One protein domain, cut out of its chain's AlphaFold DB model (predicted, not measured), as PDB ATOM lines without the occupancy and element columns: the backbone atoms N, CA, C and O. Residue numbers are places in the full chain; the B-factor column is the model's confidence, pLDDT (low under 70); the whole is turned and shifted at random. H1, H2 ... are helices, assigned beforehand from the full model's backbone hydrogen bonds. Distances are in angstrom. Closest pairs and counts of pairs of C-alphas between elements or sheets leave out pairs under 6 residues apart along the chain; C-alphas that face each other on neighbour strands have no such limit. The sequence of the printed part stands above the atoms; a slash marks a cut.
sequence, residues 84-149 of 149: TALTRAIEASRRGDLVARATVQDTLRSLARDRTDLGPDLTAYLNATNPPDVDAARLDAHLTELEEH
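This is residues 84 to 149 of the 149 residues of an uncharacterized protein of Knoellia remsis (UniProt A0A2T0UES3). H2 and H4 run the same way, nearly parallel but loosely packed, with short H3 across them on one side and H1 crossing the first half of H2. The 66 printed residues include four named helices, H1 to H4, and no named strand: all helix. The whole is compact, radius of gyration of the C-alphas 11.2 A, spanning 31 by 24 by 18 A.

H1, residues 84 to 94, touches H2, residues 98 to 111, at 99 to 104 alone, at a steep tilt of 57 degrees; closest C-alphas, Ala 89 and Ala 100, 4.8 A. H2 touches H3, residues 120 to 127, with 105 to 109 alone; closest C-alphas, Arg 109 and Leu 126, 6.2 A. H4, residues 136 to 148, is close but not clearly touching H2, at a shallow tilt of 16 degrees; closest C-alphas, Leu 111 and Leu 146, 7.6 A. In these helices every O i to N i+4 pair is within hydrogen-bond range.

H1 begins at C-alpha 84 (198.593, 146.555, 185.669) and measures 15.5 A; H2 20.0 A, H3 10.4 A; H4, 18.3 A, ends at C-alpha 148 (184.696, 163.370, 173.003).

The printed part has no cut. Residues 134 and 149 are under 70 pLDDT.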
ATOM      1  N   THR A  84     197.637 146.453 184.551       81.75
ATOM      2  CA  THR A  84     198.593 146.555 185.669       81.75
ATOM      3  C   THR A  84     199.933 147.157 185.229       81.75
ATOM      4  O   THR A  84     200.528 147.950 185.959       81.75
ATOM      5  N   ALA A  85     200.426 146.789 184.043       80.94
ATOM      6  CA  ALA A  85     201.657 147.337 183.484       80.94
ATOM      7  C   ALA A  85     201.518 148.828 183.147       80.94
ATOM      8  O   ALA A  85     202.421 149.593 183.474       80.94
ATOM      9  N   LEU A  86     200.386 149.246 182.575       83.50
ATOM     10  CA  LEU A  86     200.099 150.648 182.278       83.50
ATOM     11  C   LEU A  86     199.971 151.476 183.562       83.50
ATOM     12  O   LEU A  86     200.607 152.516 183.676       83.50
ATOM     13  N   THR A  87     199.246 150.984 184.571       83.94
ATOM     14  CA  THR A  87     199.154 151.643 185.883       83.94
ATOM     15  C   THR A  87     200.537 151.814 186.515       83.94
ATOM     16  O   THR A  87     200.855 152.873 187.051       83.94
ATOM     17  N   ARG A  88     201.403 150.795 186.414       84.38
ATOM     18  CA  ARG A  88     202.782 150.884 186.910       84.38
ATOM     19  C   ARG A  88     203.631 151.862 186.094       84.38
ATOM     20  O   ARG A  88     204.467 152.537 186.686       84.38
ATOM     21  N   ALA A  89     203.425 151.943 184.780       82.94
ATOM     22  CA  ALA A  89     204.096 152.916 183.923       82.94
ATOM     23  C   ALA A  89     203.675 154.354 184.271       82.94
ATOM     24  O   ALA A  89     204.539 155.208 184.399       82.94
ATOM     25  N   ILE A  90     202.392 154.606 184.539       82.94
ATOM     26  CA  ILE A  90     201.902 155.924 184.981       82.94
ATOM     27  C   ILE A  90     202.508 156.312 186.342       82.94
ATOM     28  O   ILE A  90     202.961 157.435 186.550       82.94
ATOM     29  N   GLU A  91     202.586 155.372 187.286       85.62
ATOM     30  CA  GLU A  91     203.209 155.664 188.582       85.62
ATOM     31  C   GLU A  91     204.726 155.889 188.456       85.62
ATOM     32  O   GLU A  91     205.308 156.704 189.169       85.62
ATOM     33  N   ALA A  92     205.393 155.169 187.550       84.38
ATOM     34  CA  ALA A  92     206.815 155.353 187.284       84.38
ATOM     35  C   ALA A  92     207.097 156.671 186.548       84.38
ATOM     36  O   ALA A  92     208.049 157.359 186.919       84.38
ATOM     37  N   SER A  93     206.248 157.071 185.592       83.62
ATOM     38  CA  SER A  93     206.371 158.356 184.901       83.62
ATOM     39  C   SER A  93     206.292 159.503 185.897       83.62
ATOM     40  O   SER A  93     207.189 160.337 185.904       83.62
ATOM     41  N   ARG A  94     205.335 159.441 186.837       83.38
ATOM     42  CA  ARG A  94     205.168 160.419 187.925       83.38
ATOM     43  C   ARG A  94     206.385 160.538 188.851       83.38
ATOM     44  O   ARG A  94     206.567 161.554 189.513       83.38
ATOM     45  N   ARG A  95     207.225 159.501 188.921       85.44
ATOM     46  CA  ARG A  95     208.500 159.516 189.666       85.44
ATOM     47  C   ARG A  95     209.688 160.002 188.830       85.44
ATOM     48  O   ARG A  95     210.811 159.981 189.325       85.44
ATOM     49  N   GLY A  96     209.460 160.428 187.589       81.50
ATOM     50  CA  GLY A  96     210.493 160.936 186.693       81.50
ATOM     51  C   GLY A  96     211.079 159.914 185.718       81.50
ATOM     52  O   GLY A  96     212.075 160.222 185.066       81.50
ATOM     53  N   ASP A  97     210.506 158.712 185.601       86.25
ATOM     54  CA  ASP A  97     211.013 157.687 184.683       86.25
ATOM     55  C   ASP A  97     210.667 158.021 183.220       86.25
ATOM     56  O   ASP A  97     209.508 157.977 182.796       86.25
ATOM     57  N   LEU A  98     211.698 158.330 182.430       85.00
ATOM     58  CA  LEU A  98     211.574 158.698 181.018       85.00
ATOM     59  C   LEU A  98     211.077 157.541 180.136       85.00
ATOM     60  O   LEU A  98     210.332 157.779 179.185       85.00
ATOM     61  N   VAL A  99     211.440 156.295 180.450       86.12
ATOM     62  CA  VAL A  99     210.995 155.115 179.684       86.12
ATOM     63  C   VAL A  99     209.502 154.891 179.905       86.12
ATOM     64  O   VAL A  99     208.747 154.589 178.976       86.12
ATOM     65  N   ALA A 100     209.058 155.093 181.142       84.88
ATOM     66  CA  ALA A 100     207.655 154.994 181.495       84.88
ATOM     67  C   ALA A 100     206.815 156.105 180.839       84.88
ATOM     68  O   ALA A 100     205.739 155.821 180.314       84.88
ATOM     69  N   ARG A 101     207.334 157.341 180.771       84.56
ATOM     70  CA  ARG A 101     206.691 158.452 180.044       84.56
ATOM     71  C   ARG A 101     206.512 158.150 178.557       84.56
ATOM     72  O   ARG A 101     205.414 158.328 178.034       84.56
ATOM     73  N   ALA A 102     207.550 157.632 177.899       86.94
ATOM     74  CA  ALA A 102     207.465 157.216 176.499       86.94
ATOM     75  C   ALA A 102     206.402 156.122 176.296       86.94
ATOM     76  O   ALA A 102     205.601 156.201 175.373       86.94
ATOM     77  N   THR A 103     206.314 155.156 177.218       88.69
ATOM     78  CA  THR A 103     205.301 154.085 177.169       88.69
ATOM     79  C   THR A 103     203.869 154.631 177.274       88.69
ATOM     80  O   THR A 103     202.975 154.187 176.549       88.69
ATOM     81  N   VAL A 104     203.633 155.605 178.161       86.56
ATOM     82  CA  VAL A 104     202.327 156.275 178.295       86.56
ATOM     83  C   VAL A 104     202.003 157.077 177.031       86.56
ATOM     84  O   VAL A 104     200.898 156.963 176.502       86.56
ATOM     85  N   GLN A 105     202.970 157.832 176.500       88.31
ATOM     86  CA  GLN A 105     202.811 158.603 175.265       88.31
ATOM     87  C   GLN A 105     202.525 157.703 174.051       88.31
ATOM     88  O   GLN A 105     201.637 158.018 173.266       88.31
ATOM     89  N   ASP A 106     203.209 156.566 173.913       88.88
ATOM     90  CA  ASP A 106     202.967 155.595 172.838       88.88
ATOM     91  C   ASP A 106     201.579 154.959 172.938       88.88
ATOM     92  O   ASP A 106     200.917 154.741 171.922       88.88
ATOM     93  N   THR A 107     201.108 154.703 174.161       87.00
ATOM     94  CA  THR A 107     199.751 154.196 174.398       87.00
ATOM     95  C   THR A 107     198.713 155.227 173.961       87.00
ATOM     96  O   THR A 107     197.815 154.895 173.190       87.00
ATOM     97  N   LEU A 108     198.873 156.488 174.371       86.75
ATOM     98  CA  LEU A 108     197.993 157.580 173.944       86.75
ATOM     99  C   LEU A 108     198.060 157.803 172.429       86.75
ATOM    100  O   LEU A 108     197.025 157.968 171.794       86.75
ATOM    101  N   ARG A 109     199.246 157.711 171.815       87.31
ATOM    102  CA  ARG A 109     199.412 157.807 170.357       87.31
ATOM    103  C   ARG A 109     198.712 156.664 169.629       87.31
ATOM    104  O   ARG A 109     198.142 156.873 168.563       87.31
ATOM    105  N   SER A 110     198.739 155.457 170.194       84.00
ATOM    106  CA  SER A 110     198.010 154.313 169.649       84.00
ATOM    107  C   SER A 110     196.498 154.505 169.729       84.00
ATOM    108  O   SER A 110     195.808 154.075 168.811       84.00
ATOM    109  N   LEU A 111     195.989 155.119 170.800       83.81
ATOM    110  CA  LEU A 111     194.565 155.440 170.949       83.81
ATOM    111  C   LEU A 111     194.143 156.577 170.008       83.81
ATOM    112  O   LEU A 111     193.059 156.543 169.440       83.81
ATOM    113  N   ALA A 112     195.033 157.541 169.792       85.19
ATOM    114  CA  ALA A 112     194.816 158.694 168.931       85.19
ATOM    115  C   ALA A 112     194.966 158.400 167.425       85.19
ATOM    116  O   ALA A 112     194.748 159.288 166.607       85.19
ATOM    117  N   ARG A 113     195.372 157.180 167.035       83.25
ATOM    118  CA  ARG A 113     195.836 156.858 165.672       83.25
ATOM    119  C   ARG A 113     194.814 157.150 164.571       83.25
ATOM    120  O   ARG A 113     195.218 157.539 163.478       83.25
ATOM    121  N   ASP A 114     193.535 156.967 164.874       79.81
ATOM    122  CA  ASP A 114     192.437 157.123 163.917       79.81
ATOM    123  C   ASP A 114     191.636 158.420 164.143       79.81
ATOM    124  O   ASP A 114     190.631 158.656 163.472       79.81
ATOM    125  N   ARG A 115     192.086 159.274 165.074       77.62
ATOM    126  CA  ARG A 115     191.441 160.542 165.436       77.62
ATOM    127  C   ARG A 115     192.072 161.679 164.636       77.62
ATOM    128  O   ARG A 115     193.292 161.732 164.473       77.62
ATOM    129  N   THR A 116     191.252 162.592 164.122       71.56
ATOM    130  CA  THR A 116     191.715 163.680 163.228       71.56
ATOM    131  C   THR A 116     191.542 165.076 163.817       71.56
ATOM    132  O   THR A 116     192.049 166.051 163.271       71.56
ATOM    133  N   ASP A 117     190.854 165.154 164.943       79.94
ATOM    134  CA  ASP A 117     190.347 166.342 165.617       79.94
ATOM    135  C   ASP A 117     190.823 166.394 167.071       79.94
ATOM    136  O   ASP A 117     190.123 166.857 167.955       79.94
ATOM    137  N   LEU A 118     192.053 165.947 167.319       83.50
ATOM    138  CA  LEU A 118     192.702 166.089 168.620       83.50
ATOM    139  C   LEU A 118     192.937 167.578 168.904       83.50
ATOM    140  O   LEU A 118     193.426 168.317 168.042       83.50
ATOM    141  N   GLY A 119     192.641 168.029 170.116       83.19
ATOM    142  CA  GLY A 119     192.915 169.395 170.524       83.19
ATOM    143  C   GLY A 119     194.417 169.683 170.645       83.19
ATOM    144  O   GLY A 119     195.286 168.802 170.522       83.19
ATOM    145  N   PRO A 120     194.765 170.967 170.827       84.00
ATOM    146  CA  PRO A 120     196.141 171.442 170.719       84.00
ATOM    147  C   PRO A 120     197.050 170.877 171.816       84.00
ATOM    148  O   PRO A 120     198.220 170.606 171.548       84.00
ATOM    149  N   ASP A 121     196.516 170.649 173.017       84.56
ATOM    150  CA  ASP A 121     197.283 170.171 174.167       84.56
ATOM    151  C   ASP A 121     197.668 168.697 174.021       84.56
ATOM    152  O   ASP A 121     198.839 168.346 174.198       84.56
ATOM    153  N   LEU A 122     196.723 167.836 173.631       84.50
ATOM    154  CA  LEU A 122     197.010 166.432 173.350       84.50
ATOM    155  C   LEU A 122     197.913 166.288 172.123       84.50
ATOM    156  O   LEU A 122     198.872 165.518 172.142       84.50
ATOM    157  N   THR A 123     197.690 167.087 171.080       87.06
ATOM    158  CA  THR A 123     198.549 167.090 169.888       87.06
ATOM    159  C   THR A 123     199.983 167.512 170.227       87.06
ATOM    160  O   THR A 123     200.940 166.874 169.782       87.06
ATOM    161  N   ALA A 124     200.166 168.553 171.044       88.06
ATOM    162  CA  ALA A 124     201.483 168.978 171.512       88.06
ATOM    163  C   ALA A 124     202.151 167.895 172.370       88.06
ATOM    164  O   ALA A 124     203.332 167.599 172.178       88.06
ATOM    165  N   TYR A 125     201.390 167.257 173.262       85.81
ATOM    166  CA  TYR A 125     201.879 166.157 174.086       85.81
ATOM    167  C   TYR A 125     202.331 164.956 173.241       85.81
ATOM    168  O   TYR A 125     203.418 164.422 173.457       85.81
ATOM    169  N   LEU A 126     201.553 164.552 172.232       89.06
ATOM    170  CA  LEU A 126     201.881 163.422 171.355       89.06
ATOM    171  C   LEU A 126     203.065 163.702 170.421       89.06
ATOM    172  O   LEU A 126     203.761 162.760 170.040       89.06
ATOM    173  N   ASN A 127     203.313 164.965 170.073       89.19
ATOM    174  CA  ASN A 127     204.423 165.371 169.205       89.19
ATOM    175  C   ASN A 127     205.700 165.754 169.971       89.19
ATOM    176  O   ASN A 127     206.750 165.955 169.358       89.19
ATOM    177  N   ALA A 128     205.642 165.847 171.302       86.31
ATOM    178  CA  ALA A 128     206.798 166.179 172.120       86.31
ATOM    179  C   ALA A 128     207.876 165.085 172.038       86.31
ATOM    180  O   ALA A 128     207.616 163.913 172.314       86.31
ATOM    181  N   THR A 129     209.114 165.479 171.721       83.00
ATOM    182  CA  THR A 129     210.286 164.583 171.724       83.00
ATOM    183  C   THR A 129     210.644 164.107 173.133       83.00
ATOM    184  O   THR A 129     211.196 163.024 173.302       83.00
ATOM    185  N   ASN A 130     210.330 164.917 174.145       79.75
ATOM    186  CA  ASN A 130     210.461 164.551 175.547       79.75
ATOM    187  C   ASN A 130     209.175 164.974 176.271       79.75
ATOM    188  O   ASN A 130     209.028 166.159 176.590       79.75
ATOM    189  N   PRO A 131     208.199 164.062 176.434       72.94
ATOM    190  CA  PRO A 131     206.906 164.415 176.999       72.94
ATOM    191  C   PRO A 131     207.062 164.941 178.439       72.94
ATOM    192  O   PRO A 131     207.823 164.365 179.228       72.94
ATOM    193  N   PRO A 132     206.369 166.043 178.790       72.94
ATOM    194  CA  PRO A 132     206.352 166.560 180.152       72.94
ATOM    195  C   PRO A 132     205.714 165.545 181.103       72.94
ATOM    196  O   PRO A 132     205.028 164.618 180.673       72.94
ATOM    197  N   ASP A 133     205.933 165.727 182.405       73.00
ATOM    198  CA  ASP A 133     205.297 164.855 183.387       73.00
ATOM    199  C   ASP A 133     203.775 164.991 183.317       73.00
ATOM    200  O   ASP A 133     203.237 166.102 183.340       73.00
ATOM    201  N   VAL A 134     203.096 163.852 183.214       69.06
ATOM    202  CA  VAL A 134     201.636 163.787 183.170       69.06
ATOM    203  C   VAL A 134     201.168 163.283 184.521       69.06
ATOM    204  O   VAL A 134     201.459 162.149 184.910       69.06
ATOM    205  N   ASP A 135     200.477 164.147 185.258       75.88
ATOM    206  CA  ASP A 135     199.763 163.739 186.457       75.88
ATOM    207  C   ASP A 135     198.436 163.054 186.091       75.88
ATOM    208  O   ASP A 135     198.001 163.041 184.937       75.88
ATOM    209  N   ALA A 136     197.787 162.446 187.084       73.50
ATOM    210  CA  ALA A 136     196.537 161.729 186.851       73.50
ATOM    211  C   ALA A 136     195.440 162.638 186.267       73.50
ATOM    212  O   ALA A 136     194.679 162.182 185.425       73.50
ATOM    213  N   ALA A 137     195.392 163.916 186.661       76.94
ATOM    214  CA  ALA A 137     194.386 164.867 186.188       76.94
ATOM    215  C   ALA A 137     194.578 165.227 184.708       76.94
ATOM    216  O   ALA A 137     193.616 165.322 183.952       76.94
ATOM    217  N   ARG A 138     195.827 165.391 184.268       80.00
ATOM    218  CA  ARG A 138     196.165 165.691 182.876       80.00
ATOM    219  C   ARG A 138     195.991 164.475 181.973       80.00
ATOM    220  O   ARG A 138     195.578 164.626 180.829       80.00
ATOM    221  N   LEU A 139     196.261 163.273 182.488       81.69
ATOM    222  CA  LEU A 139     195.958 162.035 181.772       81.69
ATOM    223  C   LEU A 139     194.445 161.855 181.585       81.69
ATOM    224  O   LEU A 139     194.019 161.471 180.501       81.69
ATOM    225  N   ASP A 140     193.656 162.163 182.615       80.12
ATOM    226  CA  ASP A 140     192.190 162.109 182.573       80.12
ATOM    227  C   ASP A 140     191.617 163.115 181.564       80.12
ATOM    228  O   ASP A 140     190.758 162.766 180.760       80.12
ATOM    229  N   ALA A 141     192.174 164.330 181.513       82.94
ATOM    230  CA  ALA A 141     191.818 165.323 180.500       82.94
ATOM    231  C   ALA A 141     192.115 164.830 179.071       82.94
ATOM    232  O   ALA A 141     191.255 164.922 178.202       82.94
ATOM    233  N   HIS A 142     193.294 164.247 178.835       82.94
ATOM    234  CA  HIS A 142     193.648 163.685 177.528       82.94
ATOM    235  C   HIS A 142     192.795 162.471 177.138       82.94
ATOM    236  O   HIS A 142     192.523 162.272 175.957       82.94
ATOM    237  N   LEU A 143     192.382 161.651 178.107       82.12
ATOM    238  CA  LEU A 143     191.454 160.546 177.870       82.12
ATOM    239  C   LEU A 143     190.044 161.054 177.561       82.12
ATOM    240  O   LEU A 143     189.445 160.569 176.613       82.12
ATOM    241  N   THR A 144     189.560 162.057 178.294       81.62
ATOM    242  CA  THR A 144     188.261 162.702 178.039       81.62
ATOM    243  C   THR A 144     188.227 163.296 176.633       81.62
ATOM    244  O   THR A 144     187.302 163.053 175.869       81.62
ATOM    245  N   GLU A 145     189.290 163.993 176.239       81.31
ATOM    246  CA  GLU A 145     189.446 164.554 174.895       81.31
ATOM    247  C   GLU A 145     189.476 163.465 173.808       81.31
ATOM    248  O   GLU A 145     188.909 163.638 172.734       81.31
ATOM    249  N   LEU A 146     190.082 162.308 174.100       81.06
ATOM    250  CA  LEU A 146     190.022 161.127 173.237       81.06
ATOM    251  C   LEU A 146     188.661 160.429 173.240       81.06
ATOM    252  O   LEU A 146     188.475 159.553 172.407       81.06
ATOM    253  N   GLU A 147     187.759 160.699 174.177       76.75
ATOM    254  CA  GLU A 147     186.406 160.128 174.207       76.75
ATOM    255  C   GLU A 147     185.391 161.035 173.500       76.75
ATOM    256  O   GLU A 147     184.457 160.534 172.873       76.75
ATOM    257  N   GLU A 148     185.584 162.353 173.582       73.94
ATOM    258  CA  GLU A 148     184.696 163.370 173.003       73.94
ATOM    259  C   GLU A 148     184.842 163.547 171.485       73.94
ATOM    260  O   GLU A 148     183.912 164.017 170.819       73.94
ATOM    261  N   HIS A 149     185.997 163.197 170.934       58.88
ATOM    262  CA  HIS A 149     186.360 163.264 169.511       58.88
ATOM    263  C   HIS A 149     186.689 161.868 169.058       58.88
ATOM    264  O   HIS A 149     186.294 161.392 167.966       58.88
TER     265      HIS A 149